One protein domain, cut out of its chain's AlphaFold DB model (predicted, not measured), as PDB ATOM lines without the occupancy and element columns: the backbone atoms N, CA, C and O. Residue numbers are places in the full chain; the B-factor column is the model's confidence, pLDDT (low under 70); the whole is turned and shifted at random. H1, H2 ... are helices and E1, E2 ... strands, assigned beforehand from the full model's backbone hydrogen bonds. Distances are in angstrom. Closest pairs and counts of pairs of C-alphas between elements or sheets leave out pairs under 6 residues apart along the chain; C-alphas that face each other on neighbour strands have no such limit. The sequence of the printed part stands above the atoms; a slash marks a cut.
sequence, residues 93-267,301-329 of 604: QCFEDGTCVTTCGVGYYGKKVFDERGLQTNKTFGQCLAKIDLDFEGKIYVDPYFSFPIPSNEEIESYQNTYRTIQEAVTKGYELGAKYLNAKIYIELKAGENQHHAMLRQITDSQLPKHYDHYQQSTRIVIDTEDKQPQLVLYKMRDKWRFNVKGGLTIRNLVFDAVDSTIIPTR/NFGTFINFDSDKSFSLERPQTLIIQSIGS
ATOM      1  N   GLN A  93      58.171  18.231 135.444       46.44
ATOM      2  CA  GLN A  93      58.792  18.877 136.612       46.44
ATOM      3  C   GLN A  93      57.816  19.179 137.761       46.44
ATOM      4  O   GLN A  93      57.059  20.142 137.738       46.44
ATOM      5  N   CYS A  94      57.916  18.379 138.823       42.31
ATOM      6  CA  CYS A  94      57.553  18.786 140.179       42.31
ATOM      7  C   CYS A  94      58.844  18.902 140.997       42.31
ATOM      8  O   CYS A  94      59.728  18.056 140.860       42.31
ATOM      9  N   PHE A  95      58.938  19.903 141.873       47.03
ATOM     10  CA  PHE A  95      59.851  19.838 143.020       47.03
ATOM     11  C   PHE A  95      59.216  18.986 144.127       47.03
ATOM     12  O   PHE A  95      57.989  18.880 144.190       47.03
ATOM     13  N   GLU A  96      60.036  18.395 145.000       41.38
ATOM     14  CA  GLU A  96      59.598  17.419 146.015       41.38
ATOM     15  C   GLU A  96      58.551  17.988 147.000       41.38
ATOM     16  O   GLU A  96      57.669  17.259 147.443       41.38
ATOM     17  N   ASP A  97      58.564  19.306 147.239       45.72
ATOM     18  CA  ASP A  97      57.583  20.030 148.069       45.72
ATOM     19  C   ASP A  97      56.229  20.311 147.367       45.72
ATOM     20  O   ASP A  97      55.361  20.993 147.912       45.72
ATOM     21  N   GLY A  98      56.025  19.833 146.134       48.34
ATOM     22  CA  GLY A  98      54.762  19.979 145.395       48.34
ATOM     23  C   GLY A  98      54.513  21.359 144.765       48.34
ATOM     24  O   GLY A  98      53.428  21.604 144.234       48.34
ATOM     25  N   THR A  99      55.496  22.267 144.784       47.50
ATOM     26  CA  THR A  99      55.374  23.627 144.227       47.50
ATOM     27  C   THR A  99      56.414  23.946 143.155       47.50
ATOM     28  O   THR A  99      57.516  24.384 143.482       47.50
ATOM     29  N   CYS A 100      56.035  23.779 141.884       51.44
ATOM     30  CA  CYS A 100      56.332  24.675 140.749       51.44
ATOM     31  C   CYS A 100      56.079  23.946 139.428       51.44
ATOM     32  O   CYS A 100      56.823  23.031 139.097       51.44
ATOM     33  N   VAL A 101      55.124  24.431 138.631       51.50
ATOM     34  CA  VAL A 101      55.111  24.191 137.182       51.50
ATOM     35  C   VAL A 101      54.692  25.483 136.484       51.50
ATOM     36  O   VAL A 101      53.732  26.128 136.903       51.50
ATOM     37  N   THR A 102      55.415  25.876 135.435       53.97
ATOM     38  CA  THR A 102      55.047  27.008 134.563       53.97
ATOM     39  C   THR A 102      54.062  26.604 133.469       53.97
ATOM     40  O   THR A 102      53.446  27.468 132.849       53.97
ATOM     41  N   THR A 103      53.915  25.301 133.216       65.50
ATOM     42  CA  THR A 103      53.057  24.734 132.172       65.50
ATOM     43  C   THR A 103      52.435  23.425 132.671       65.50
ATOM     44  O   THR A 103      53.140  22.494 133.046       65.50
ATOM     45  N   CYS A 104      51.104  23.349 132.728       77.69
ATOM     46  CA  CYS A 104      50.400  22.148 133.189       77.69
ATOM     47  C   CYS A 104      50.093  21.222 132.012       77.69
ATOM     48  O   CYS A 104      49.631  21.695 130.975       77.69
ATOM     49  N   GLY A 105      50.371  19.923 132.171       76.38
ATOM     50  CA  GLY A 105      50.207  18.918 131.121       76.38
ATOM     51  C   GLY A 105      48.757  18.662 130.704       76.38
ATOM     52  O   GLY A 105      47.805  19.173 131.294       76.38
ATOM     53  N   VAL A 106      48.592  17.832 129.674       79.50
ATOM     54  CA  VAL A 106      47.281  17.472 129.122       79.50
ATOM     55  C   VAL A 106      46.390  16.850 130.208       79.50
ATOM     56  O   VAL A 106      46.792  15.920 130.903       79.50
ATOM     57  N   GLY A 107      45.184  17.397 130.356       84.69
ATOM     58  CA  GLY A 107      44.217  17.115 131.417       84.69
ATOM     59  C   GLY A 107      44.123  18.213 132.487       84.69
ATOM     60  O   GLY A 107      43.212  18.161 133.315       84.69
ATOM     61  N   TYR A 108      45.034  19.197 132.499       86.94
ATOM     62  CA  TYR A 108      45.232  20.114 133.626       86.94
ATOM     63  C   TYR A 108      45.378  21.582 133.200       86.94
ATOM     64  O   TYR A 108      45.875  21.894 132.122       86.94
ATOM     65  N   TYR A 109      45.017  22.497 134.102       88.75
ATOM     66  CA  TYR A 109      45.234  23.941 133.970       88.75
ATOM     67  C   TYR A 109      46.009  24.499 135.168       88.75
ATOM     68  O   TYR A 109      45.967  23.949 136.271       88.75
ATOM     69  N   GLY A 110      46.717  25.611 134.964       86.62
ATOM     70  CA  GLY A 110      47.496  26.267 136.007       86.62
ATOM     71  C   GLY A 110      46.665  27.270 136.799       86.62
ATOM     72  O   GLY A 110      46.132  28.227 136.240       86.62
ATOM     73  N   LYS A 111      46.586  27.101 138.120       87.25
ATOM     74  CA  LYS A 111      46.023  28.085 139.053       87.25
ATOM     75  C   LYS A 111      47.158  28.798 139.785       87.25
ATOM     76  O   LYS A 111      47.904  28.158 140.524       87.25
ATOM     77  N   LYS A 112      47.284  30.117 139.614       81.38
ATOM     78  CA  LYS A 112      48.241  30.936 140.377       81.38
ATOM     79  C   LYS A 112      47.789  31.077 141.829       81.38
ATOM     80  O   LYS A 112      46.597  31.235 142.096       81.38
ATOM     81  N   VAL A 113      48.749  31.075 142.749       71.38
ATOM     82  CA  VAL A 113      48.516  31.403 144.161       71.38
ATOM     83  C   VAL A 113      49.067  32.804 144.423       71.38
ATOM     84  O   VAL A 113      50.253  33.060 144.227       71.38
ATOM     85  N   PHE A 114      48.189  33.718 144.834       67.06
ATOM     86  CA  PHE A 114      48.542  35.062 145.300       67.06
ATOM     87  C   PHE A 114      48.665  35.036 146.829       67.06
ATOM     88  O   PHE A 114      48.071  34.163 147.466       67.06
ATOM     89  N   ASP A 115      49.426  35.959 147.424       63.09
ATOM     90  CA  ASP A 115      49.477  36.059 148.887       63.09
ATOM     91  C   ASP A 115      48.193  36.685 149.470       63.09
ATOM     92  O   ASP A 115      47.335  37.191 148.743       63.09
ATOM     93  N   GLU A 116      48.056  36.672 150.799       59.84
ATOM     94  CA  GLU A 116      46.891  37.229 151.515       59.84
ATOM     95  C   GLU A 116      46.680  38.740 151.287       59.84
ATOM     96  O   GLU A 116      45.635  39.283 151.640       59.84
ATOM     97  N   ARG A 117      47.658  39.433 150.691       56.38
ATOM     98  CA  ARG A 117      47.621  40.865 150.355       56.38
ATOM     99  C   ARG A 117      47.352  41.097 148.863       56.38
ATOM    100  O   ARG A 117      47.414  42.234 148.405       56.38
ATOM    101  N   GLY A 118      47.075  40.034 148.101       57.53
ATOM    102  CA  GLY A 118      46.867  40.075 146.653       57.53
ATOM    103  C   GLY A 118      48.142  40.316 145.843       57.53
ATOM    104  O   GLY A 118      48.067  40.458 144.623       57.53
ATOM    105  N   LEU A 119      49.314  40.353 146.484       55.31
ATOM    106  CA  LEU A 119      50.580  40.581 145.804       55.31
ATOM    107  C   LEU A 119      51.076  39.278 145.177       55.31
ATOM    108  O   LEU A 119      51.090  38.208 145.795       55.31
ATOM    109  N   GLN A 120      51.537  39.377 143.932       53.72
ATOM    110  CA  GLN A 120      52.336  38.321 143.331       53.72
ATOM    111  C   GLN A 120      53.684  38.282 144.058       53.72
ATOM    112  O   GLN A 120      54.492  39.199 143.936       53.72
ATOM    113  N   THR A 121      53.939  37.214 144.817       49.97
ATOM    114  CA  THR A 121      55.284  36.977 145.360       49.97
ATOM    115  C   THR A 121      56.266  36.763 144.201       49.97
ATOM    116  O   THR A 121      55.879  36.253 143.148       49.97
ATOM    117  N   ASN A 122      57.545  37.115 144.379       44.44
ATOM    118  CA  ASN A 122      58.567  37.096 143.313       44.44
ATOM    119  C   ASN A 122      58.963  35.680 142.817       44.44
ATOM    120  O   ASN A 122      60.030  35.489 142.240       44.44
ATOM    121  N   LYS A 123      58.119  34.673 143.059       52.16
ATOM    122  CA  LYS A 123      58.190  33.314 142.527       52.16
ATOM    123  C   LYS A 123      56.788  32.952 142.036       52.16
ATOM    124  O   LYS A 123      55.838  32.977 142.813       52.16
ATOM    125  N   THR A 124      56.641  32.622 140.754       51.12
ATOM    126  CA  THR A 124      55.352  32.244 140.146       51.12
ATOM    127  C   THR A 124      54.932  30.833 140.549       51.12
ATOM    128  O   THR A 124      54.927  29.911 139.736       51.12
ATOM    129  N   PHE A 125      54.579  30.662 141.821       63.22
ATOM    130  CA  PHE A 125      53.989  29.433 142.324       63.22
ATOM    131  C   PHE A 125      52.557  29.265 141.801       63.22
ATOM    132  O   PHE A 125      51.726  30.179 141.847       63.22
ATOM    133  N   GLY A 126      52.260  28.063 141.322       70.31
ATOM    134  CA  GLY A 126      50.933  27.671 140.877       70.31
ATOM    135  C   GLY A 126      50.717  26.176 141.053       70.31
ATOM    136  O   GLY A 126      51.672  25.404 141.121       70.31
ATOM    137  N   GLN A 127      49.449  25.790 141.144       82.69
ATOM    138  CA  GLN A 127      49.006  24.402 141.225       82.69
ATOM    139  C   GLN A 127      48.425  23.986 139.875       82.69
ATOM    140  O   GLN A 127      47.586  24.704 139.326       82.69
ATOM    141  N   CYS A 128      48.830  22.825 139.364       85.12
ATOM    142  CA  CYS A 128      48.143  22.193 138.243       85.12
ATOM    143  C   CYS A 128      46.909  21.457 138.765       85.12
ATOM    144  O   CYS A 128      47.023  20.546 139.584       85.12
ATOM    145  N   LEU A 129      45.730  21.869 138.309       88.81
ATOM    146  CA  LEU A 129      44.448  21.289 138.696       88.81
ATOM    147  C   LEU A 129      43.826  20.589 137.493       88.81
ATOM    148  O   LEU A 129      43.902  21.101 136.378       88.81
ATOM    149  N   ALA A 130      43.223  19.421 137.714       90.31
ATOM    150  CA  ALA A 130      42.527  18.694 136.658       90.31
ATOM    151  C   ALA A 130      41.357  19.529 136.118       90.31
ATOM    152  O   ALA A 130      40.667  20.217 136.881       90.31
ATOM    153  N   LYS A 131      41.139  19.471 134.804       91.31
ATOM    154  CA  LYS A 131      39.991  20.105 134.159       91.31
ATOM    155  C   LYS A 131      38.680  19.426 134.535       91.31
ATOM    156  O   LYS A 131      38.630  18.243 134.861       91.31
ATOM    157  N   ILE A 132      37.612  20.207 134.449       93.56
ATOM    158  CA  ILE A 132      36.237  19.755 134.596       93.56
ATOM    159  C   ILE A 132      35.756  19.253 133.229       93.56
ATOM    160  O   ILE A 132      35.806  19.987 132.238       93.56
ATOM    161  N   ASP A 133      35.274  18.012 133.196       92.88
ATOM    162  CA  ASP A 133      34.551  17.437 132.060       92.88
ATOM    163  C   ASP A 133      33.101  17.947 132.063       92.88
ATOM    164  O   ASP A 133      32.179  17.318 132.585       92.88
ATOM    165  N   LEU A 134      32.943  19.189 131.604       92.94
ATOM    166  CA  LEU A 134      31.669  19.883 131.464       92.94
ATOM    167  C   LEU A 134      31.811  20.965 130.388       92.94
ATOM    168  O   LEU A 134      32.770  21.740 130.416       92.94
ATOM    169  N   ASP A 135      30.835  21.045 129.486       92.94
ATOM    170  CA  ASP A 135      30.706  22.151 128.537       92.94
ATOM    171  C   ASP A 135      30.405  23.455 129.296       92.94
ATOM    172  O   ASP A 135      29.391  23.563 129.987       92.94
ATOM    173  N   PHE A 136      31.278  24.455 129.157       94.50
ATOM    174  CA  PHE A 136      31.065  25.797 129.706       94.50
ATOM    175  C   PHE A 136      30.743  26.802 128.601       94.50
ATOM    176  O   PHE A 136      31.502  26.964 127.644       94.50
ATOM    177  N   GLU A 137      29.644  27.529 128.757       96.12
ATOM    178  CA  GLU A 137      29.277  28.659 127.909       96.12
ATOM    179  C   GLU A 137      29.132  29.891 128.807       96.12
ATOM    180  O   GLU A 137      28.594  29.781 129.906       96.12
ATOM    181  N   GLY A 138      29.674  31.037 128.386       94.06
ATOM    182  CA  GLY A 138      29.665  32.244 129.214       94.06
ATOM    183  C   GLY A 138      29.855  33.533 128.421       94.06
ATOM    184  O   GLY A 138      30.429  33.528 127.328       94.06
ATOM    185  N   LYS A 139      29.371  34.651 128.969       95.56
ATOM    186  CA  LYS A 139      29.371  35.956 128.285       95.56
ATOM    187  C   LYS A 139      30.170  37.037 129.021       95.56
ATOM    188  O   LYS A 139      30.118  37.166 130.244       95.56
ATOM    189  N   ILE A 140      30.891  37.840 128.242       94.19
ATOM    190  CA  ILE A 140      31.662  39.012 128.658       94.19
ATOM    191  C   ILE A 140      31.215  40.197 127.795       94.19
ATOM    192  O   ILE A 140      31.102  40.059 126.578       94.19
ATOM    193  N   TYR A 141      31.000  41.362 128.407       93.81
ATOM    194  CA  TYR A 141      30.688  42.598 127.689       93.81
ATOM    195  C   TYR A 141      31.900  43.535 127.647       93.81
ATOM    196  O   TYR A 141      32.619  43.679 128.643       93.81
ATOM    197  N   VAL A 142      32.097  44.202 126.510       92.44
ATOM    198  CA  VAL A 142      33.085  45.278 126.338       92.44
ATOM    199  C   VAL A 142      32.349  46.604 126.188       92.44
ATOM    200  O   VAL A 142      31.464  46.735 125.340       92.44
ATOM    201  N   ASP A 143      32.706  47.577 127.022       91.25
ATOM    202  CA  ASP A 143      32.229  48.954 126.897       91.25
ATOM    203  C   ASP A 143      33.024  49.711 125.809       91.25
ATOM    204  O   ASP A 143      34.218  49.456 125.631       91.25
ATOM    205  N   PRO A 144      32.418  50.708 125.137       90.25
ATOM    206  CA  PRO A 144      33.134  51.626 124.252       90.25
ATOM    207  C   PRO A 144      34.264  52.360 124.983       90.25
ATOM    208  O   PRO A 144      34.156  52.650 126.176       90.25
ATOM    209  N   TYR A 145      35.311  52.756 124.253       79.12
ATOM    210  CA  TYR A 145      36.581  53.244 124.817       79.12
ATOM    211  C   TYR A 145      36.453  54.441 125.784       79.12
ATOM    212  O   TYR A 145      37.251  54.587 126.706       79.12
ATOM    213  N   PHE A 146      35.440  55.290 125.603       69.38
ATOM    214  CA  PHE A 146      35.209  56.477 126.438       69.38
ATOM    215  C   PHE A 146      34.407  56.199 127.725       69.38
ATOM    216  O   PHE A 146      34.020  57.136 128.427       69.38
ATOM    217  N   SER A 147      34.150  54.930 128.050       62.16
ATOM    218  CA  SER A 147      33.424  54.510 129.253       62.16
ATOM    219  C   SER A 147      34.398  54.230 130.397       62.16
ATOM    220  O   SER A 147      35.347  53.461 130.251       62.16
ATOM    221  N   PHE A 148      34.147  54.812 131.572       60.47
ATOM    222  CA  PHE A 148      35.080  54.746 132.704       60.47
ATOM    223  C   PHE A 148      34.765  53.770 133.865       60.47
ATOM    224  O   PHE A 148      35.501  53.853 134.857       60.47
ATOM    225  N   PRO A 149      33.786  52.831 133.840       58.84
ATOM    226  CA  PRO A 149      33.638  51.902 134.961       58.84
ATOM    227  C   PRO A 149      34.917  51.071 135.156       58.84
ATOM    228  O   PRO A 149      35.699  50.854 134.228       58.84
ATOM    229  N   ILE A 150      35.170  50.660 136.397       60.44
ATOM    230  CA  ILE A 150      36.202  49.675 136.736       60.44
ATOM    231  C   ILE A 150      35.434  48.395 137.068       60.44
ATOM    232  O   ILE A 150      34.620  48.447 137.994       60.44
ATOM    233  N   PRO A 151      35.645  47.278 136.352       58.97
ATOM    234  CA  PRO A 151      34.901  46.062 136.631       58.97
ATOM    235  C   PRO A 151      35.207  45.522 138.033       58.97
ATOM    236  O   PRO A 151      36.365  45.467 138.463       58.97
ATOM    237  N   SER A 152      34.164  45.077 138.733       61.25
ATOM    238  CA  SER A 152      34.304  44.228 139.909       61.25
ATOM    239  C   SER A 152      34.864  42.865 139.477       61.25
ATOM    240  O   SER A 152      34.610  42.372 138.377       61.25
ATOM    241  N   ASN A 153      35.668  42.235 140.331       59.72
ATOM    242  CA  ASN A 153      36.417  41.031 139.951       59.72
ATOM    243  C   ASN A 153      35.569  39.740 139.888       59.72
ATOM    244  O   ASN A 153      36.138  38.668 139.657       59.72
ATOM    245  N   GLU A 154      34.260  39.817 140.159       58.25
ATOM    246  CA  GLU A 154      33.480  38.673 140.663       58.25
ATOM    247  C   GLU A 154      32.166  38.395 139.905       58.25
ATOM    248  O   GLU A 154      31.756  37.238 139.849       58.25
ATOM    249  N   GLU A 155      31.548  39.385 139.244       60.72
ATOM    250  CA  GLU A 155      30.320  39.179 138.451       60.72
ATOM    251  C   GLU A 155      30.608  39.013 136.950       60.72
ATOM    252  O   GLU A 155      30.699  39.984 136.198       60.72
ATOM    253  N   ILE A 156      30.729  37.769 136.493       63.19
ATOM    254  CA  ILE A 156      30.708  37.431 135.058       63.19
ATOM    255  C   ILE A 156      29.259  37.604 134.544       63.19
ATOM    256  O   ILE A 156      28.322  37.595 135.339       63.19
ATOM    257  N   GLU A 157      29.054  37.780 133.236       69.69
ATOM    258  CA  GLU A 157      27.734  37.897 132.572       69.69
ATOM    259  C   GLU A 157      26.886  39.136 132.924       69.69
ATOM    260  O   GLU A 157      25.872  39.395 132.274       69.69
ATOM    261  N   SER A 158      27.302  39.953 133.893       79.75
ATOM    262  CA  SER A 158      26.628  41.208 134.238       79.75
ATOM    263  C   SER A 158      26.915  42.294 133.191       79.75
ATOM    264  O   SER A 158      28.054  42.719 133.010       79.75
ATOM    265  N   TYR A 159      25.871  42.809 132.530       86.00
ATOM    266  CA  TYR A 159      25.963  43.934 131.574       86.00
ATOM    267  C   TYR A 159      26.468  45.244 132.222       86.00
ATOM    268  O   TYR A 159      26.930  46.161 131.533       86.00
ATOM    269  N   GLN A 160      26.403  45.328 133.555       84.25
ATOM    270  CA  GLN A 160      26.956  46.427 134.353       84.25
ATOM    271  C   GLN A 160      28.452  46.246 134.670       84.25
ATOM    272  O   GLN A 160      29.094  47.208 135.085       84.25
ATOM    273  N   ASN A 161      29.010  45.044 134.476       83.94
ATOM    274  CA  ASN A 161      30.388  44.704 134.825       83.94
ATOM    275  C   ASN A 161      31.265  44.518 133.575       83.94
ATOM    276  O   ASN A 161      31.606  43.408 133.167       83.94
ATOM    277  N   THR A 162      31.585  45.635 132.930       87.62
ATOM    278  CA  THR A 162      32.221  45.681 131.612       87.62
ATOM    279  C   THR A 162      33.741  45.733 131.632       87.62
ATOM    280  O   THR A 162      34.369  46.370 132.479       87.62
ATOM    281  N   TYR A 163      34.341  45.118 130.614       87.62
ATOM    282  CA  TYR A 163      35.750  45.296 130.282       87.62
ATOM    283  C   TYR A 163      35.947  46.531 129.399       87.62
ATOM    284  O   TYR A 163      35.105  46.847 128.561       87.62
ATOM    285  N   ARG A 164      37.069  47.235 129.590       82.06
ATOM    286  CA  ARG A 164      37.390  48.494 128.890       82.06
ATOM    287  C   ARG A 164      38.037  48.279 127.526       82.06
ATOM    288  O   ARG A 164      38.064  49.186 126.699       82.06
ATOM    289  N   THR A 165      38.618  47.102 127.314       88.38
ATOM    290  CA  THR A 165      39.327  46.750 126.086       88.38
ATOM    291  C   THR A 165      39.020  45.320 125.657       88.38
ATOM    292  O   THR A 165      38.785  44.427 126.477       88.38
ATOM    293  N   ILE A 166      39.105  45.083 124.347       91.56
ATOM    294  CA  ILE A 166      38.984  43.741 123.767       91.56
ATOM    295  C   ILE A 166      40.129  42.842 124.279       91.56
ATOM    296  O   ILE A 166      39.914  41.657 124.526       91.56
ATOM    297  N   GLN A 167      41.330  43.393 124.513       89.81
ATOM    298  CA  GLN A 167      42.472  42.646 125.062       89.81
ATOM    299  C   GLN A 167      42.192  42.056 126.450       89.81
ATOM    300  O   GLN A 167      42.487  40.881 126.689       89.81
ATOM    301  N   GLU A 168      41.624  42.843 127.368       87.94
ATOM    302  CA  GLU A 168      41.291  42.369 128.716       87.94
ATOM    303  C   GLU A 168      40.168  41.325 128.665       87.94
ATOM    304  O   GLU A 168      40.290  40.276 129.295       87.94
ATOM    305  N   ALA A 169      39.130  41.545 127.849       91.88
ATOM    306  CA  ALA A 169      38.034  40.589 127.678       91.88
ATOM    307  C   ALA A 169      38.499  39.244 127.086       91.88
ATOM    308  O   ALA A 169      38.102  38.189 127.577       91.88
ATOM    309  N   VAL A 170      39.394  39.254 126.088       92.00
ATOM    310  CA  VAL A 170      40.008  38.032 125.527       92.00
ATOM    311  C   VAL A 170      40.878  37.327 126.566       92.00
ATOM    312  O   VAL A 170      40.788  36.109 126.731       92.00
ATOM    313  N   THR A 171      41.685  38.085 127.314       89.62
ATOM    314  CA  THR A 171      42.517  37.542 128.401       89.62
ATOM    315  C   THR A 171      41.647  36.886 129.475       89.62
ATOM    316  O   THR A 171      41.950  35.778 129.927       89.62
ATOM    317  N   LYS A 172      40.523  37.517 129.836       91.00
ATOM    318  CA  LYS A 172      39.565  36.970 130.795       91.00
ATOM    319  C   LYS A 172      38.840  35.743 130.255       91.00
ATOM    320  O   LYS A 172      38.720  34.766 130.987       91.00
ATOM    321  N   GLY A 173      38.423  35.743 128.989       92.62
ATOM    322  CA  GLY A 173      37.785  34.587 128.357       92.62
ATOM    323  C   GLY A 173      38.633  33.320 128.478       92.62
ATOM    324  O   GLY A 173      38.127  32.271 128.877       92.62
ATOM    325  N   TYR A 174      39.948  33.433 128.264       91.81
ATOM    326  CA  TYR A 174      40.868  32.320 128.501       91.81
ATOM    327  C   TYR A 174      41.066  31.966 129.980       91.81
ATOM    328  O   TYR A 174      41.225  30.788 130.284       91.81
ATOM    329  N   GLU A 175      41.012  32.926 130.909       91.44
ATOM    330  CA  GLU A 175      41.031  32.636 132.353       91.44
ATOM    331  C   GLU A 175      39.790  31.840 132.805       91.44
ATOM    332  O   GLU A 175      39.884  30.981 133.684       91.44
ATOM    333  N   LEU A 176      38.624  32.109 132.209       92.19
ATOM    334  CA  LEU A 176      37.380  31.395 132.508       92.19
ATOM    335  C   LEU A 176      37.370  29.997 131.878       92.19
ATOM    336  O   LEU A 176      37.152  29.004 132.574       92.19
ATOM    337  N   GLY A 177      37.655  29.911 130.575       93.25
ATOM    338  CA  GLY A 177      37.618  28.659 129.820       93.25
ATOM    339  C   GLY A 177      38.708  27.646 130.195       93.25
ATOM    340  O   GLY A 177      38.502  26.448 130.006       93.25
ATOM    341  N   ALA A 178      39.820  28.091 130.798       92.12
ATOM    342  CA  ALA A 178      40.928  27.237 131.247       92.12
ATOM    343  C   ALA A 178      40.494  26.042 132.116       92.12
ATOM    344  O   ALA A 178      41.125  24.991 132.086       92.12
ATOM    345  N   LYS A 179      39.412  26.176 132.893       93.44
ATOM    346  CA  LYS A 179      38.969  25.134 133.833       93.44
ATOM    347  C   LYS A 179      38.277  23.939 133.171       93.44
ATOM    348  O   LYS A 179      38.096  22.927 133.843       93.44
ATOM    349  N   TYR A 180      37.874  24.047 131.905       94.06
ATOM    350  CA  TYR A 180      36.912  23.142 131.265       94.06
ATOM    351  C   TYR A 180      37.505  22.436 130.041       94.06
ATOM    352  O   TYR A 180      38.318  23.025 129.318       94.06
ATOM    353  N   LEU A 181      37.100  21.185 129.787       90.69
ATOM    354  CA  LEU A 181      37.501  20.434 128.583       90.69
ATOM    355  C   LEU A 181      36.922  21.016 127.285       90.69
ATOM    356  O   LEU A 181      37.558  20.917 126.238       90.69
ATOM    357  N   ASN A 182      35.791  21.716 127.358       92.00
ATOM    358  CA  ASN A 182      35.200  22.461 126.252       92.00
ATOM    359  C   ASN A 182      34.600  23.764 126.795       92.00
ATOM    360  O   ASN A 182      33.769  23.735 127.700       92.00
ATOM    361  N   ALA A 183      35.028  24.910 126.263       94.75
ATOM    362  CA  ALA A 183      34.501  26.212 126.662       94.75
ATOM    363  C   ALA A 183      34.171  27.086 125.445       94.75
ATOM    364  O   ALA A 183      34.872  27.046 124.431       94.75
ATOM    365  N   LYS A 184      33.130  27.912 125.556       95.81
ATOM    366  CA  LYS A 184      32.732  28.905 124.553       95.81
ATOM    367  C   LYS A 184      32.422  30.234 125.238       95.81
ATOM    368  O   LYS A 184      31.463  30.335 125.994       95.81
ATOM    369  N   ILE A 185      33.240  31.245 124.971       95.62
ATOM    370  CA  ILE A 185      33.092  32.583 125.544       95.62
ATOM    371  C   ILE A 185      32.646  33.551 124.457       95.62
ATOM    372  O   ILE A 185      33.300  33.648 123.417       95.62
ATOM    373  N   TYR A 186      31.578  34.299 124.715       96.81
ATOM    374  CA  TYR A 186      31.201  35.445 123.893       96.81
ATOM    375  C   TYR A 186      31.787  36.719 124.487       96.81
ATOM    376  O   TYR A 186      31.709  36.941 125.694       96.81
ATOM    377  N   ILE A 187      32.348  37.551 123.621       96.12
ATOM    378  CA  ILE A 187      32.808  38.901 123.908       96.12
ATOM    379  C   ILE A 187      31.919  39.811 123.070       96.12
ATOM    380  O   ILE A 187      32.157  39.991 121.876       96.12
ATOM    381  N   GLU A 188      30.856  40.316 123.689       96.12
ATOM    382  CA  GLU A 188      29.905  41.207 123.032       96.12
ATOM    383  C   GLU A 188      30.334  42.657 123.245       96.12
ATOM    384  O   GLU A 188      30.378  43.169 124.368       96.12
ATOM    385  N   LEU A 189      30.686  43.314 122.144       95.00
ATOM    386  CA  LEU A 189      30.967  44.739 122.120       95.00
ATOM    387  C   LEU A 189      29.626  45.470 122.139       95.00
ATOM    388  O   LEU A 189      28.827  45.315 121.209       95.00
ATOM    389  N   LYS A 190      29.385  46.261 123.191       93.75
ATOM    390  CA  LYS A 190      28.168  47.071 123.288       93.75
ATOM    391  C   LYS A 190      28.066  48.029 122.111       93.75
ATOM    392  O   LYS A 190      29.066  48.621 121.688       93.75
ATOM    393  N   ALA A 191      26.852  48.167 121.605       88.88
ATOM    394  CA  ALA A 191      26.559  48.935 120.409       88.88
ATOM    395  C   ALA A 191      25.985  50.321 120.727       88.88
ATOM    396  O   ALA A 191      25.180  50.491 121.643       88.88
ATOM    397  N   GLY A 192      26.336  51.308 119.905       80.19
ATOM    398  CA  GLY A 192      25.722  52.628 119.965       80.19
ATOM    399  C   GLY A 192      26.226  53.570 118.879       80.19
ATOM    400  O   GLY A 192      27.336  53.435 118.364       80.19
ATOM    401  N   GLU A 193      25.407  54.559 118.530       74.69
ATOM    402  CA  GLU A 193      25.765  55.548 117.516       74.69
ATOM    403  C   GLU A 193      26.994  56.359 117.971       74.69
ATOM    404  O   GLU A 193      27.007  56.935 119.060       74.69
ATOM    405  N   ASN A 194      28.044  56.390 117.141       73.81
ATOM    406  CA  ASN A 194      29.356  56.988 117.444       73.81
ATOM    407  C   ASN A 194      30.117  56.354 118.636       73.81
ATOM    408  O   ASN A 194      31.094  56.927 119.120       73.81
ATOM    409  N   GLN A 195      29.722  55.165 119.106       83.81
ATOM    410  CA  GLN A 195      30.404  54.468 120.199       83.81
ATOM    411  C   GLN A 195      31.550  53.592 119.680       83.81
ATOM    412  O   GLN A 195      31.373  52.436 119.313       83.81
ATOM    413  N   HIS A 196      32.755  54.160 119.637       85.69
ATOM    414  CA  HIS A 196      33.938  53.454 119.147       85.69
ATOM    415  C   HIS A 196      34.637  52.643 120.244       85.69
ATOM    416  O   HIS A 196      34.830  53.098 121.375       85.69
ATOM    417  N   HIS A 197      35.079  51.447 119.870       90.50
ATOM    418  CA  HIS A 197      35.911  50.567 120.684       90.50
ATOM    419  C   HIS A 197      37.390  50.808 120.366       90.50
ATOM    420  O   HIS A 197      37.722  51.382 119.328       90.50
ATOM    421  N   ALA A 198      38.309  50.392 121.237       86.38
ATOM    422  CA  ALA A 198      39.740  50.610 121.020       86.38
ATOM    423  C   ALA A 198      40.605  49.446 121.508       86.38
ATOM    424  O   ALA A 198      40.280  48.754 122.471       86.38
ATOM    425  N   MET A 199      41.758  49.285 120.855       87.75
ATOM    426  CA  MET A 199      42.822  48.378 121.276       87.75
ATOM    427  C   MET A 199      44.115  49.178 121.438       87.75
ATOM    428  O   MET A 199      44.809  49.472 120.459       87.75
ATOM    429  N   LEU A 200      44.412  49.578 122.680       82.12
ATOM    430  CA  LEU A 200      45.537  50.454 123.021       82.12
ATOM    431  C   LEU A 200      46.745  49.717 123.613       82.12
ATOM    432  O   LEU A 200      46.600  48.727 124.322       82.12
ATOM    433  N   ARG A 201      47.941  50.272 123.353       75.06
ATOM    434  CA  ARG A 201      49.259  49.728 123.759       75.06
ATOM    435  C   ARG A 201      49.456  49.625 125.266       75.06
ATOM    436  O   ARG A 201      50.233  48.785 125.710       75.06
ATOM    437  N   GLN A 202      48.790  50.491 126.021       68.62
ATOM    438  CA  GLN A 202      48.719  50.400 127.470       68.62
ATOM    439  C   GLN A 202      47.671  49.346 127.825       68.62
ATOM    440  O   GLN A 202      46.489  49.651 127.960       68.62
ATOM    441  N   ILE A 203      48.119  48.097 127.957       58.03
ATOM    442  CA  ILE A 203      47.392  47.129 128.775       58.03
ATOM    443  C   ILE A 203      47.514  47.638 130.210       58.03
ATOM    444  O   ILE A 203      48.621  47.819 130.710       58.03
ATOM    445  N   THR A 204      46.387  47.900 130.859       60.56
ATOM    446  CA  THR A 204      46.347  48.184 132.289       60.56
ATOM    447  C   THR A 204      46.785  46.933 133.057       60.56
ATOM    448  O   THR A 204      46.125  45.900 132.968       60.56
ATOM    449  N   ASP A 205      47.869  47.015 133.842       55.72
ATOM    450  CA  ASP A 205      48.463  45.892 134.612       55.72
ATOM    451  C   ASP A 205      47.508  45.226 135.633       55.72
ATOM    452  O   ASP A 205      47.858  44.262 136.316       55.72
ATOM    453  N   SER A 206      46.281  45.735 135.764       55.22
ATOM    454  CA  SER A 206      45.320  45.451 136.830       55.22
ATOM    455  C   SER A 206      44.847  44.000 136.965       55.22
ATOM    456  O   SER A 206      44.337  43.656 138.030       55.22
ATOM    457  N   GLN A 207      44.954  43.150 135.933       65.38
ATOM    458  CA  GLN A 207      44.457  41.763 135.990       65.38
ATOM    459  C   GLN A 207      45.381  40.765 135.271       65.38
ATOM    460  O   GLN A 207      45.121  40.335 134.148       65.38
ATOM    461  N   LEU A 208      46.432  40.308 135.962       72.12
ATOM    462  CA  LEU A 208      47.112  39.066 135.582       72.12
ATOM    463  C   LEU A 208      46.147  37.873 135.742       72.12
ATOM    464  O   LEU A 208      45.578  37.707 136.825       72.12
ATOM    465  N   PRO A 209      45.992  36.995 134.731       81.88
ATOM    466  CA  PRO A 209      45.019  35.907 134.787       81.88
ATOM    467  C   PRO A 209      45.335  34.942 135.937       81.88
ATOM    468  O   PRO A 209      46.474  34.465 136.066       81.88
ATOM    469  N   LYS A 210      44.321  34.681 136.777       86.81
ATOM    470  CA  LYS A 210      44.399  33.806 137.966       86.81
ATOM    471  C   LYS A 210      44.499  32.326 137.592       86.81
ATOM    472  O   LYS A 210      45.183  31.557 138.267       86.81
ATOM    473  N   HIS A 211      43.843  31.953 136.499       88.19
ATOM    474  CA  HIS A 211      43.895  30.635 135.882       88.19
ATOM    475  C   HIS A 211      44.490  30.802 134.487       88.19
ATOM    476  O   HIS A 211      44.145  31.746 133.779       88.19
ATOM    477  N   TYR A 212      45.398  29.919 134.094       86.44
ATOM    478  CA  TYR A 212      46.017  29.953 132.781       86.44
ATOM    479  C   TYR A 212      46.050  28.555 132.179       86.44
ATOM    480  O   TYR A 212      46.305  27.561 132.859       86.44
ATOM    481  N   ASP A 213      45.803  28.507 130.877       84.25
ATOM    482  CA  ASP A 213      45.894  27.291 130.090       84.25
ATOM    483  C   ASP A 213      46.917  27.479 128.980       84.25
ATOM    484  O   ASP A 213      46.799  28.397 128.153       84.25
ATOM    485  N   HIS A 214      47.927  26.619 129.010       74.81
ATOM    486  CA  HIS A 214      48.964  26.550 128.002       74.81
ATOM    487  C   HIS A 214      48.629  25.416 127.022       74.81
ATOM    488  O   HIS A 214      48.234  25.706 125.894       74.81
ATOM    489  N   TYR A 215      48.701  24.151 127.462       68.06
ATOM    490  CA  TYR A 215      48.669  22.983 126.572       68.06
ATOM    491  C   TYR A 215      47.277  22.464 126.149       68.06
ATOM    492  O   TYR A 215      47.215  21.599 125.272       68.06
ATOM    493  N   GLN A 216      46.158  22.950 126.703       61.50
ATOM    494  CA  GLN A 216      44.818  22.459 126.347       61.50
ATOM    495  C   GLN A 216      43.873  23.560 125.889       61.50
ATOM    496  O   GLN A 216      43.124  24.179 126.643       61.50
ATOM    497  N   GLN A 217      43.831  23.737 124.579       69.19
ATOM    498  CA  GLN A 217      43.158  24.854 123.938       69.19
ATOM    499  C   GLN A 217      41.655  24.595 123.741       69.19
ATOM    500  O   GLN A 217      41.137  24.654 122.636       69.19
ATOM    501  N   SER A 218      40.945  24.319 124.837       85.50
ATOM    502  CA  SER A 218      39.504  24.019 124.866       85.50
ATOM    503  C   SER A 218      38.596  25.231 124.659       85.50
ATOM    504  O   SER A 218      37.400  25.082 124.408       85.50
ATOM    505  N   THR A 219      39.134  26.439 124.833       91.69
ATOM    506  CA  THR A 219      38.352  27.676 124.866       91.69
ATOM    507  C   THR A 219      38.194  28.269 123.473       91.69
ATOM    508  O   THR A 219      39.171  28.720 122.874       91.69
ATOM    509  N   ARG A 220      36.948  28.311 123.000       93.12
ATOM    510  CA  ARG A 220      36.501  29.061 121.823       93.12
ATOM    511  C   ARG A 220      36.119  30.483 122.224       93.12
ATOM    512  O   ARG A 220      35.409  30.658 123.213       93.12
ATOM    513  N   ILE A 221      36.545  31.477 121.452       94.31
ATOM    514  CA  ILE A 221      36.176  32.887 121.632       94.31
ATOM    515  C   ILE A 221      35.309  33.335 120.451       94.31
ATOM    516  O   ILE A 221      35.671  33.134 119.293       94.31
ATOM    517  N   VAL A 222      34.176  33.973 120.735       95.19
ATOM    518  CA  VAL A 222      33.313  34.626 119.744       95.19
ATOM    519  C   VAL A 222      33.282  36.115 120.058       95.19
ATOM    520  O   VAL A 222      32.716  36.512 121.069       95.19
ATOM    521  N   ILE A 223      33.903  36.927 119.209       95.50
ATOM    522  CA  ILE A 223      33.907  38.389 119.294       95.50
ATOM    523  C   ILE A 223      32.900  38.915 118.275       95.50
ATOM    524  O   ILE A 223      33.012  38.623 117.084       95.50
ATOM    525  N   ASP A 224      31.897  39.644 118.747       94.81
ATOM    526  CA  ASP A 224      30.748  40.076 117.950       94.81
ATOM    527  C   ASP A 224      30.145  41.348 118.566       94.81
ATOM    528  O   ASP A 224      30.435  41.688 119.717       94.81
ATOM    529  N   THR A 225      29.299  42.055 117.829       93.12
ATOM    530  CA  THR A 225      28.607  43.250 118.329       93.12
ATOM    531  C   THR A 225      27.236  42.893 118.889       93.12
ATOM    532  O   THR A 225      26.648  41.865 118.544       93.12
ATOM    533  N   GLU A 226      26.720  43.711 119.800       93.81
ATOM    534  CA  GLU A 226      25.397  43.510 120.404       93.81
ATOM    535  C   GLU A 226      24.255  43.665 119.378       93.81
ATOM    536  O   GLU A 226      23.326  42.860 119.352       93.81
ATOM    537  N   ASP A 227      24.374  44.647 118.478       92.75
ATOM    538  CA  ASP A 227      23.406  44.994 117.424       92.75
ATOM    539  C   ASP A 227      23.560  44.191 116.118       92.75
ATOM    540  O   ASP A 227      22.738  44.320 115.207       92.75
ATOM    541  N   LYS A 228      24.622  43.380 116.008       88.31
ATOM    542  CA  LYS A 228      25.057  42.705 114.772       88.31
ATOM    543  C   LYS A 228      25.313  43.662 113.602       88.31
ATOM    544  O   LYS A 228      25.198  43.257 112.452       88.31
ATOM    545  N   GLN A 229      25.659  44.922 113.882       84.31
ATOM    546  CA  GLN A 229      26.099  45.897 112.879       84.31
ATOM    547  C   GLN A 229      27.610  46.158 112.994       84.31
ATOM    548  O   GLN A 229      28.156  46.053 114.095       84.31
ATOM    549  N   PRO A 230      28.308  46.521 111.897       81.94
ATOM    550  CA  PRO A 230      29.748  46.785 111.923       81.94
ATOM    551  C   PRO A 230      30.161  47.951 112.845       81.94
ATOM    552  O   PRO A 230      29.940  49.117 112.517       81.94
ATOM    553  N   GLN A 231      30.831  47.651 113.962       85.12
ATOM    554  CA  GLN A 231      31.333  48.644 114.924       85.12
ATOM    555  C   GLN A 231      32.829  48.949 114.732       85.12
ATOM    556  O   GLN A 231      33.643  48.067 114.443       85.12
ATOM    557  N   LEU A 232      33.212  50.218 114.913       83.50
ATOM    558  CA  LEU A 232      34.590  50.687 114.715       83.50
ATOM    559  C   LEU A 232      35.492  50.342 115.908       83.50
ATOM    560  O   LEU A 232      35.214  50.731 117.044       83.50
ATOM    561  N   VAL A 233      36.620  49.689 115.621       87.38
ATOM    562  CA  VAL A 233      37.683  49.361 116.576       87.38
ATOM    563  C   VAL A 233      38.955  50.122 116.211       87.38
ATOM    564  O   VAL A 233      39.629  49.814 115.228       87.38
ATOM    565  N   LEU A 234      39.328  51.095 117.037       84.38
ATOM    566  CA  LEU A 234      40.559  51.873 116.907       84.38
ATOM    567  C   LEU A 234      41.769  50.999 117.285       84.38
ATOM    568  O   LEU A 234      42.154  50.900 118.454       84.38
ATOM    569  N   TYR A 235      42.370  50.338 116.296       84.25
ATOM    570  CA  TYR A 235      43.451  49.375 116.490       84.25
ATOM    571  C   TYR A 235      44.825  50.054 116.508       84.25
ATOM    572  O   TYR A 235      45.436  50.295 115.468       84.25
ATOM    573  N   LYS A 236      45.341  50.367 117.703       82.50
ATOM    574  CA  LYS A 236      46.614  51.099 117.873       82.50
ATOM    575  C   LYS A 236      47.750  50.232 118.441       82.50
ATOM    576  O   LYS A 236      48.850  50.738 118.684       82.50
ATOM    577  N   MET A 237      47.531  48.920 118.586       72.31
ATOM    578  CA  MET A 237      48.517  47.931 119.066       72.31
ATOM    579  C   MET A 237      49.667  47.629 118.089       72.31
ATOM    580  O   MET A 237      50.686  47.104 118.536       72.31
ATOM    581  N   ARG A 238      49.536  47.959 116.794       70.50
ATOM    582  CA  ARG A 238      50.467  47.555 115.717       70.50
ATOM    583  C   ARG A 238      50.668  46.033 115.662       70.50
ATOM    584  O   ARG A 238      49.765  45.298 115.293       70.50
ATOM    585  N   ASP A 239      51.855  45.598 116.053       62.19
ATOM    586  CA  ASP A 239      52.439  44.263 116.046       62.19
ATOM    587  C   ASP A 239      52.453  43.608 117.439       62.19
ATOM    588  O   ASP A 239      52.804  42.432 117.572       62.19
ATOM    589  N   LYS A 240      52.082  44.362 118.485       70.00
ATOM    590  CA  LYS A 240      52.151  43.914 119.884       70.00
ATOM    591  C   LYS A 240      50.985  43.038 120.329       70.00
ATOM    592  O   LYS A 240      51.141  42.299 121.297       70.00
ATOM    593  N   TRP A 241      49.819  43.136 119.686       79.25
ATOM    594  CA  TRP A 241      48.685  42.265 120.000       79.25
ATOM    595  C   TRP A 241      48.613  41.091 119.039       79.25
ATOM    596  O   TRP A 241      48.790  41.265 117.835       79.25
ATOM    597  N   ARG A 242      48.288  39.919 119.586       78.50
ATOM    598  CA  ARG A 242      47.966  38.723 118.816       78.50
ATOM    599  C   ARG A 242      46.705  38.097 119.390       78.50
ATOM    600  O   ARG A 242      46.691  37.688 120.551       78.50
ATOM    601  N   PHE A 243      45.653  38.006 118.588       81.19
ATOM    602  CA  PHE A 243      44.507  37.169 118.907       81.19
ATOM    603  C   PHE A 243      44.932  35.708 118.781       81.19
ATOM    604  O   PHE A 243      45.080  35.196 117.677       81.19
ATOM    605  N   ASN A 244      45.148  35.035 119.909       80.38
ATOM    606  CA  ASN A 244      45.253  33.580 119.887       80.38
ATOM    607  C   ASN A 244      43.902  32.991 119.460       80.38
ATOM    608  O   ASN A 244      42.864  33.547 119.812       80.38
ATOM    609  N   VAL A 245      43.897  31.884 118.720       73.69
ATOM    610  CA  VAL A 245      42.643  31.220 118.319       73.69
ATOM    611  C   VAL A 245      42.211  30.157 119.318       73.69
ATOM    612  O   VAL A 245      41.035  30.074 119.674       73.69
ATOM    613  N   LYS A 246      43.166  29.388 119.842       82.38
ATOM    614  CA  LYS A 246      42.920  28.301 120.792       82.38
ATOM    615  C   LYS A 246      41.863  27.312 120.287       82.38
ATOM    616  O   LYS A 246      42.083  26.688 119.263       82.38
ATOM    617  N   GLY A 247      40.725  27.152 120.961       80.12
ATOM    618  CA  GLY A 247      39.696  26.192 120.534       80.12
ATOM    619  C   GLY A 247      38.923  26.623 119.287       80.12
ATOM    620  O   GLY A 247      38.135  25.842 118.760       80.12
ATOM    621  N   GLY A 248      39.104  27.870 118.850       85.25
ATOM    622  CA  GLY A 248      38.411  28.498 117.732       85.25
ATOM    623  C   GLY A 248      38.146  29.975 118.025       85.25
ATOM    624  O   GLY A 248      37.864  30.350 119.164       85.25
ATOM    625  N   LEU A 249      38.216  30.809 116.994       86.94
ATOM    626  CA  LEU A 249      38.028  32.254 117.075       86.94
ATOM    627  C   LEU A 249      37.035  32.678 116.005       86.94
ATOM    628  O   LEU A 249      37.244  32.457 114.818       86.94
ATOM    629  N   THR A 250      35.952  33.311 116.420       85.81
ATOM    630  CA  THR A 250      35.018  33.981 115.515       85.81
ATOM    631  C   THR A 250      35.141  35.478 115.742       85.81
ATOM    632  O   THR A 250      35.062  35.916 116.886       85.81
ATOM    633  N   ILE A 251      35.340  36.250 114.676       85.38
ATOM    634  CA  ILE A 251      35.282  37.713 114.694       85.38
ATOM    635  C   ILE A 251      34.206  38.147 113.702       85.38
ATOM    636  O   ILE A 251      34.255  37.793 112.522       85.38
ATOM    637  N   ARG A 252      33.229  38.904 114.197       86.88
ATOM    638  CA  ARG A 252      32.063  39.376 113.451       86.88
ATOM    639  C   ARG A 252      31.848  40.857 113.655       86.88
ATOM    640  O   ARG A 252      32.078  41.350 114.755       86.88
ATOM    641  N   ASN A 253      31.343  41.530 112.625       83.94
ATOM    642  CA  ASN A 253      30.789  42.877 112.753       83.94
ATOM    643  C   ASN A 253      31.781  43.914 113.325       83.94
ATOM    644  O   ASN A 253      31.379  44.858 113.998       83.94
ATOM    645  N   LEU A 254      33.086  43.769 113.060       84.12
ATOM    646  CA  LEU A 254      34.116  44.719 113.500       84.12
ATOM    647  C   LEU A 254      34.815  45.385 112.315       84.12
ATOM    648  O   LEU A 254      35.097  44.757 111.299       84.12
ATOM    649  N   VAL A 255      35.151  46.662 112.474       80.81
ATOM    650  CA  VAL A 255      35.886  47.482 111.503       80.81
ATOM    651  C   VAL A 255      37.180  47.932 112.176       80.81
ATOM    652  O   VAL A 255      37.162  48.855 112.988       80.81
ATOM    653  N   PHE A 256      38.310  47.273 111.902       80.44
ATOM    654  CA  PHE A 256      39.583  47.637 112.538       80.44
ATOM    655  C   PHE A 256      40.250  48.813 111.808       80.44
ATOM    656  O   PHE A 256      40.828  48.651 110.732       80.44
ATOM    657  N   ASP A 257      40.228  49.990 112.435       76.06
ATOM    658  CA  ASP A 257      41.041  51.138 112.039       76.06
ATOM    659  C   ASP A 257      42.483  50.961 112.542       76.06
ATOM    660  O   ASP A 257      42.856  51.378 113.648       76.06
ATOM    661  N   ALA A 258      43.304  50.349 111.692       69.81
ATOM    662  CA  ALA A 258      44.734  50.160 111.901       69.81
ATOM    663  C   ALA A 258      45.589  51.376 111.480       69.81
ATOM    664  O   ALA A 258      46.814  51.256 111.395       69.81
ATOM    665  N   VAL A 259      44.995  52.551 111.211       61.97
ATOM    666  CA  VAL A 259      45.765  53.758 110.879       61.97
ATOM    667  C   VAL A 259      46.523  54.240 112.116       61.97
ATOM    668  O   VAL A 259      45.944  54.743 113.082       61.97
ATOM    669  N   ASP A 260      47.844  54.089 112.091       53.09
ATOM    670  CA  ASP A 260      48.744  54.709 113.059       53.09
ATOM    671  C   ASP A 260      48.638  56.236 112.971       53.09
ATOM    672  O   ASP A 260      49.013  56.843 111.966       53.09
ATOM    673  N   SER A 261      48.231  56.881 114.062       42.88
ATOM    674  CA  SER A 261      48.548  58.288 114.281       42.88
ATOM    675  C   SER A 261      50.062  58.402 114.488       42.88
ATOM    676  O   SER A 261      50.592  58.050 115.542       42.88
ATOM    677  N   THR A 262      50.793  58.853 113.463       48.16
ATOM    678  CA  THR A 262      52.267  58.888 113.457       48.16
ATOM    679  C   THR A 262      52.845  60.036 114.292       48.16
ATOM    680  O   THR A 262      53.612  60.862 113.795       48.16
ATOM    681  N   ILE A 263      52.514  60.066 115.583       45.09
ATOM    682  CA  ILE A 263      53.330  60.750 116.583       45.09
ATOM    683  C   ILE A 263      54.642  59.961 116.688       45.09
ATOM    684  O   ILE A 263      54.659  58.768 116.993       45.09
ATOM    685  N   ILE A 264      55.748  60.626 116.367       50.62
ATOM    686  CA  ILE A 264      57.110  60.104 116.515       50.62
ATOM    687  C   ILE A 264      57.575  60.479 117.931       50.62
ATOM    688  O   ILE A 264      57.352  61.630 118.299       50.62
ATOM    689  N   PRO A 265      58.254  59.612 118.710       49.78
ATOM    690  CA  PRO A 265      58.682  59.944 120.078       49.78
ATOM    691  C   PRO A 265      59.462  61.261 120.208       49.78
ATOM    692  O   PRO A 265      59.232  62.034 121.125       49.78
ATOM    693  N   THR A 266      60.314  61.598 119.236       52.53
ATOM    694  CA  THR A 266      61.062  62.873 119.210       52.53
ATOM    695  C   THR A 266      60.217  64.106 118.860       52.53
ATOM    696  O   THR A 266      60.693  65.232 118.982       52.53
ATOM    697  N   ARG A 267      58.973  63.909 118.410       54.03
ATOM    698  CA  ARG A 267      57.957  64.949 118.169       54.03
ATOM    699  C   ARG A 267      56.800  64.869 119.169       54.03
ATOM    700  O   ARG A 267      55.859  65.654 119.065       54.03
ATOM    701  N   ASN A 301      60.248  44.827 113.707       34.75
ATOM    702  CA  ASN A 301      59.949  43.435 113.368       34.75
ATOM    703  C   ASN A 301      58.465  43.138 113.631       34.75
ATOM    704  O   ASN A 301      58.102  42.698 114.721       34.75
ATOM    705  N   PHE A 302      57.630  43.368 112.616       45.28
ATOM    706  CA  PHE A 302      56.194  43.107 112.677       45.28
ATOM    707  C   PHE A 302      55.881  41.648 113.059       45.28
ATOM    708  O   PHE A 302      56.446  40.705 112.505       45.28
ATOM    709  N   GLY A 303      54.965  41.485 114.015       44.69
ATOM    710  CA  GLY A 303      54.365  40.216 114.425       44.69
ATOM    711  C   GLY A 303      52.975  39.997 113.818       44.69
ATOM    712  O   GLY A 303      52.479  40.817 113.051       44.69
ATOM    713  N   THR A 304      52.349  38.880 114.182       50.88
ATOM    714  CA  THR A 304      51.133  38.350 113.549       50.88
ATOM    715  C   THR A 304      49.867  38.736 114.334       50.88
ATOM    716  O   THR A 304      49.769  38.450 115.524       50.88
ATOM    717  N   PHE A 305      48.880  39.383 113.699       62.69
ATOM    718  CA  PHE A 305      47.668  39.875 114.387       62.69
ATOM    719  C   PHE A 305      46.749  38.765 114.921       62.69
ATOM    720  O   PHE A 305      46.119  38.938 115.964       62.69
ATOM    721  N   ILE A 306      46.686  37.622 114.232       66.88
ATOM    722  CA  ILE A 306      46.036  36.395 114.711       66.88
ATOM    723  C   ILE A 306      47.109  35.304 114.773       66.88
ATOM    724  O   ILE A 306      48.020  35.269 113.944       66.88
ATOM    725  N   ASN A 307      47.030  34.451 115.788       67.69
ATOM    726  CA  ASN A 307      48.029  33.451 116.129       67.69
ATOM    727  C   ASN A 307      47.340  32.115 116.451       67.69
ATOM    728  O   ASN A 307      46.413  32.058 117.259       67.69
ATOM    729  N   PHE A 308      47.804  31.036 115.830       56.47
ATOM    730  CA  PHE A 308      47.296  29.678 116.028       56.47
ATOM    731  C   PHE A 308      48.410  28.848 116.640       56.47
ATOM    732  O   PHE A 308      49.570  29.001 116.258       56.47
ATOM    733  N   ASP A 309      48.084  27.995 117.604       60.44
ATOM    734  CA  ASP A 309      49.117  27.401 118.451       60.44
ATOM    735  C   ASP A 309      49.602  26.058 117.893       60.44
ATOM    736  O   ASP A 309      48.859  25.083 117.797       60.44
ATOM    737  N   SER A 310      50.854  26.042 117.431       52.66
ATOM    738  CA  SER A 310      51.350  25.063 116.452       52.66
ATOM    739  C   SER A 310      52.160  23.910 116.980       52.66
ATOM    740  O   SER A 310      52.536  23.030 116.200       52.66
ATOM    741  N   ASP A 311      52.489  23.943 118.262       64.44
ATOM    742  CA  ASP A 311      53.261  22.882 118.874       64.44
ATOM    743  C   ASP A 311      52.452  21.577 118.903       64.44
ATOM    744  O   ASP A 311      51.244  21.540 119.133       64.44
ATOM    745  N   LYS A 312      53.151  20.464 118.695       55.56
ATOM    746  CA  LYS A 312      52.587  19.114 118.785       55.56
ATOM    747  C   LYS A 312      52.280  18.718 120.236       55.56
ATOM    748  O   LYS A 312      51.731  17.645 120.457       55.56
ATOM    749  N   SER A 313      52.648  19.557 121.210       58.06
ATOM    750  CA  SER A 313      52.279  19.413 122.622       58.06
ATOM    751  C   SER A 313      50.817  19.768 122.920       58.06
ATOM    752  O   SER A 313      50.305  19.347 123.958       58.06
ATOM    753  N   PHE A 314      50.125  20.499 122.033       60.16
ATOM    754  CA  PHE A 314      48.729  20.877 122.248       60.16
ATOM    755  C   PHE A 314      47.777  19.701 122.020       60.16
ATOM    756  O   PHE A 314      47.678  19.156 120.921       60.16
ATOM    757  N   SER A 315      47.014  19.353 123.057       56.06
ATOM    758  CA  SER A 315      45.904  18.409 122.928       56.06
ATOM    759  C   SER A 315      44.645  19.164 122.501       56.06
ATOM    760  O   SER A 315      44.072  19.943 123.266       56.06
ATOM    761  N   LEU A 316      44.260  18.944 121.245       59.00
ATOM    762  CA  LEU A 316      43.087  19.503 120.583       59.00
ATOM    763  C   LEU A 316      42.176  18.351 120.153       59.00
ATOM    764  O   LEU A 316      42.510  17.607 119.235       59.00
ATOM    765  N   GLU A 317      41.012  18.219 120.787       59.22
ATOM    766  CA  GLU A 317      39.994  17.235 120.383       59.22
ATOM    767  C   GLU A 317      39.283  17.619 119.074       59.22
ATOM    768  O   GLU A 317      38.626  16.790 118.446       59.22
ATOM    769  N   ARG A 318      39.381  18.894 118.673       63.34
ATOM    770  CA  ARG A 318      38.724  19.484 117.499       63.34
ATOM    771  C   ARG A 318      39.674  20.484 116.823       63.34
ATOM    772  O   ARG A 318      40.515  21.069 117.509       63.34
ATOM    773  N   PRO A 319      39.582  20.682 115.497       61.16
ATOM    774  CA  PRO A 319      40.427  21.638 114.781       61.16
ATOM    775  C   PRO A 319      40.067  23.101 115.144       61.16
ATOM    776  O   PRO A 319      38.930  23.385 115.512       61.16
ATOM    777  N   GLN A 320      41.039  24.025 115.074       66.00
ATOM    778  CA  GLN A 320      40.876  25.427 115.503       66.00
ATOM    779  C   GLN A 320      40.196  26.304 114.431       66.00
ATOM    780  O   GLN A 320      40.861  26.971 113.641       66.00
ATOM    781  N   THR A 321      38.866  26.336 114.382       63.75
ATOM    782  CA  THR A 321      38.165  27.133 113.360       63.75
ATOM    783  C   THR A 321      38.382  28.643 113.563       63.75
ATOM    784  O   THR A 321      38.038  29.184 114.617       63.75
ATOM    785  N   LEU A 322      38.904  29.340 112.544       71.81
ATOM    786  CA  LEU A 322      38.802  30.800 112.416       71.81
ATOM    787  C   LEU A 322      37.598  31.138 111.535       71.81
ATOM    788  O   LEU A 322      37.485  30.617 110.428       71.81
ATOM    789  N   ILE A 323      36.752  32.055 111.995       67.69
ATOM    790  CA  ILE A 323      35.655  32.625 111.209       67.69
ATOM    791  C   ILE A 323      35.795  34.148 111.224       67.69
ATOM    792  O   ILE A 323      35.835  34.750 112.297       67.69
ATOM    793  N   ILE A 324      35.850  34.761 110.039       66.69
ATOM    794  CA  ILE A 324      35.835  36.217 109.851       66.69
ATOM    795  C   ILE A 324      34.681  36.558 108.902       66.69
ATOM    796  O   ILE A 324      34.657  36.090 107.763       66.69
ATOM    797  N   GLN A 325      33.708  37.322 109.401       57.09
ATOM    798  CA  GLN A 325      32.450  37.633 108.710       57.09
ATOM    799  C   GLN A 325      32.054  39.098 108.939       57.09
ATOM    800  O   GLN A 325      32.200  39.615 110.052       57.09
ATOM    801  N   SER A 326      31.531  39.754 107.901       55.44
ATOM    802  CA  SER A 326      30.955  41.107 107.953       55.44
ATOM    803  C   SER A 326      31.913  42.167 108.525       55.44
ATOM    804  O   SER A 326      31.522  43.088 109.248       55.44
ATOM    805  N   ILE A 327      33.209  42.052 108.196       55.31
ATOM    806  CA  ILE A 327      34.207  43.092 108.484       55.31
ATOM    807  C   ILE A 327      34.057  44.222 107.458       55.31
ATOM    808  O   ILE A 327      34.491  44.128 106.306       55.31
ATOM    809  N   GLY A 328      33.421  45.310 107.905       44.38
ATOM    810  CA  GLY A 328      32.957  46.405 107.047       44.38
ATOM    811  C   GLY A 328      34.059  47.230 106.372       44.38
ATOM    812  O   GLY A 328      33.801  47.825 105.329       44.38
ATOM    813  N   SER A 329      35.277  47.271 106.929       43.38
ATOM    814  CA  SER A 329      36.519  47.514 106.171       43.38
ATOM    815  C   SER A 329      37.777  47.353 107.033       43.38
ATOM    816  O   SER A 329      37.828  47.824 108.169       43.38
TER     817      SER A 329
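Overview. This is residues 93 to 267 and 301 to 329 of the 604 residues of an uncharacterized protein of Stylonychia lemnae (UniProt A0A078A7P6). With little regular structure, the chain winds in stacked turns: the parallel wall E3 E4 E6 E8 E10 meets the shorter parallel wall E5 E7 E9 at a corner, H1 covers part of one face of the larger wall, and the hairpin E1 E2 lies off to one end, joined to E3 by a tight link and paired through residues 110 to 111 of E1 with residues 211 to 212. The 204 printed residues run E1 E2 E3 H1 E4 E5 E6 E7 E8 E9 E10, mostly strand, with 74 in named elements. The whole is compact, radius of gyration of the C-alphas 17.9 A, spans 56 by 41 by 39 A.

Arrangement. E1, residues 108 to 112, and E2, residues 126 to 130, form a hairpin; N 109 and O 129 are 2.9 A apart. E3, residues 132 to 142, and E4, residues 180 to 189, are parallel; N 136 and O 182 are 3.0 A apart. H1, residues 166 to 177, is on their sheet, height 8.2 A.

Along the chain. E3 is 27.0 A long, from C-alpha 132 at (36.237, 19.755, 134.596). E10, residues 321 to 327, ends at (34.207, 43.092, 108.484).

Size, cuts and confidence. Residues 268 to 300 are not printed; C-alphas 267 and 301 are 22.1 A apart. The pLDDT is under 70 in 83 residues.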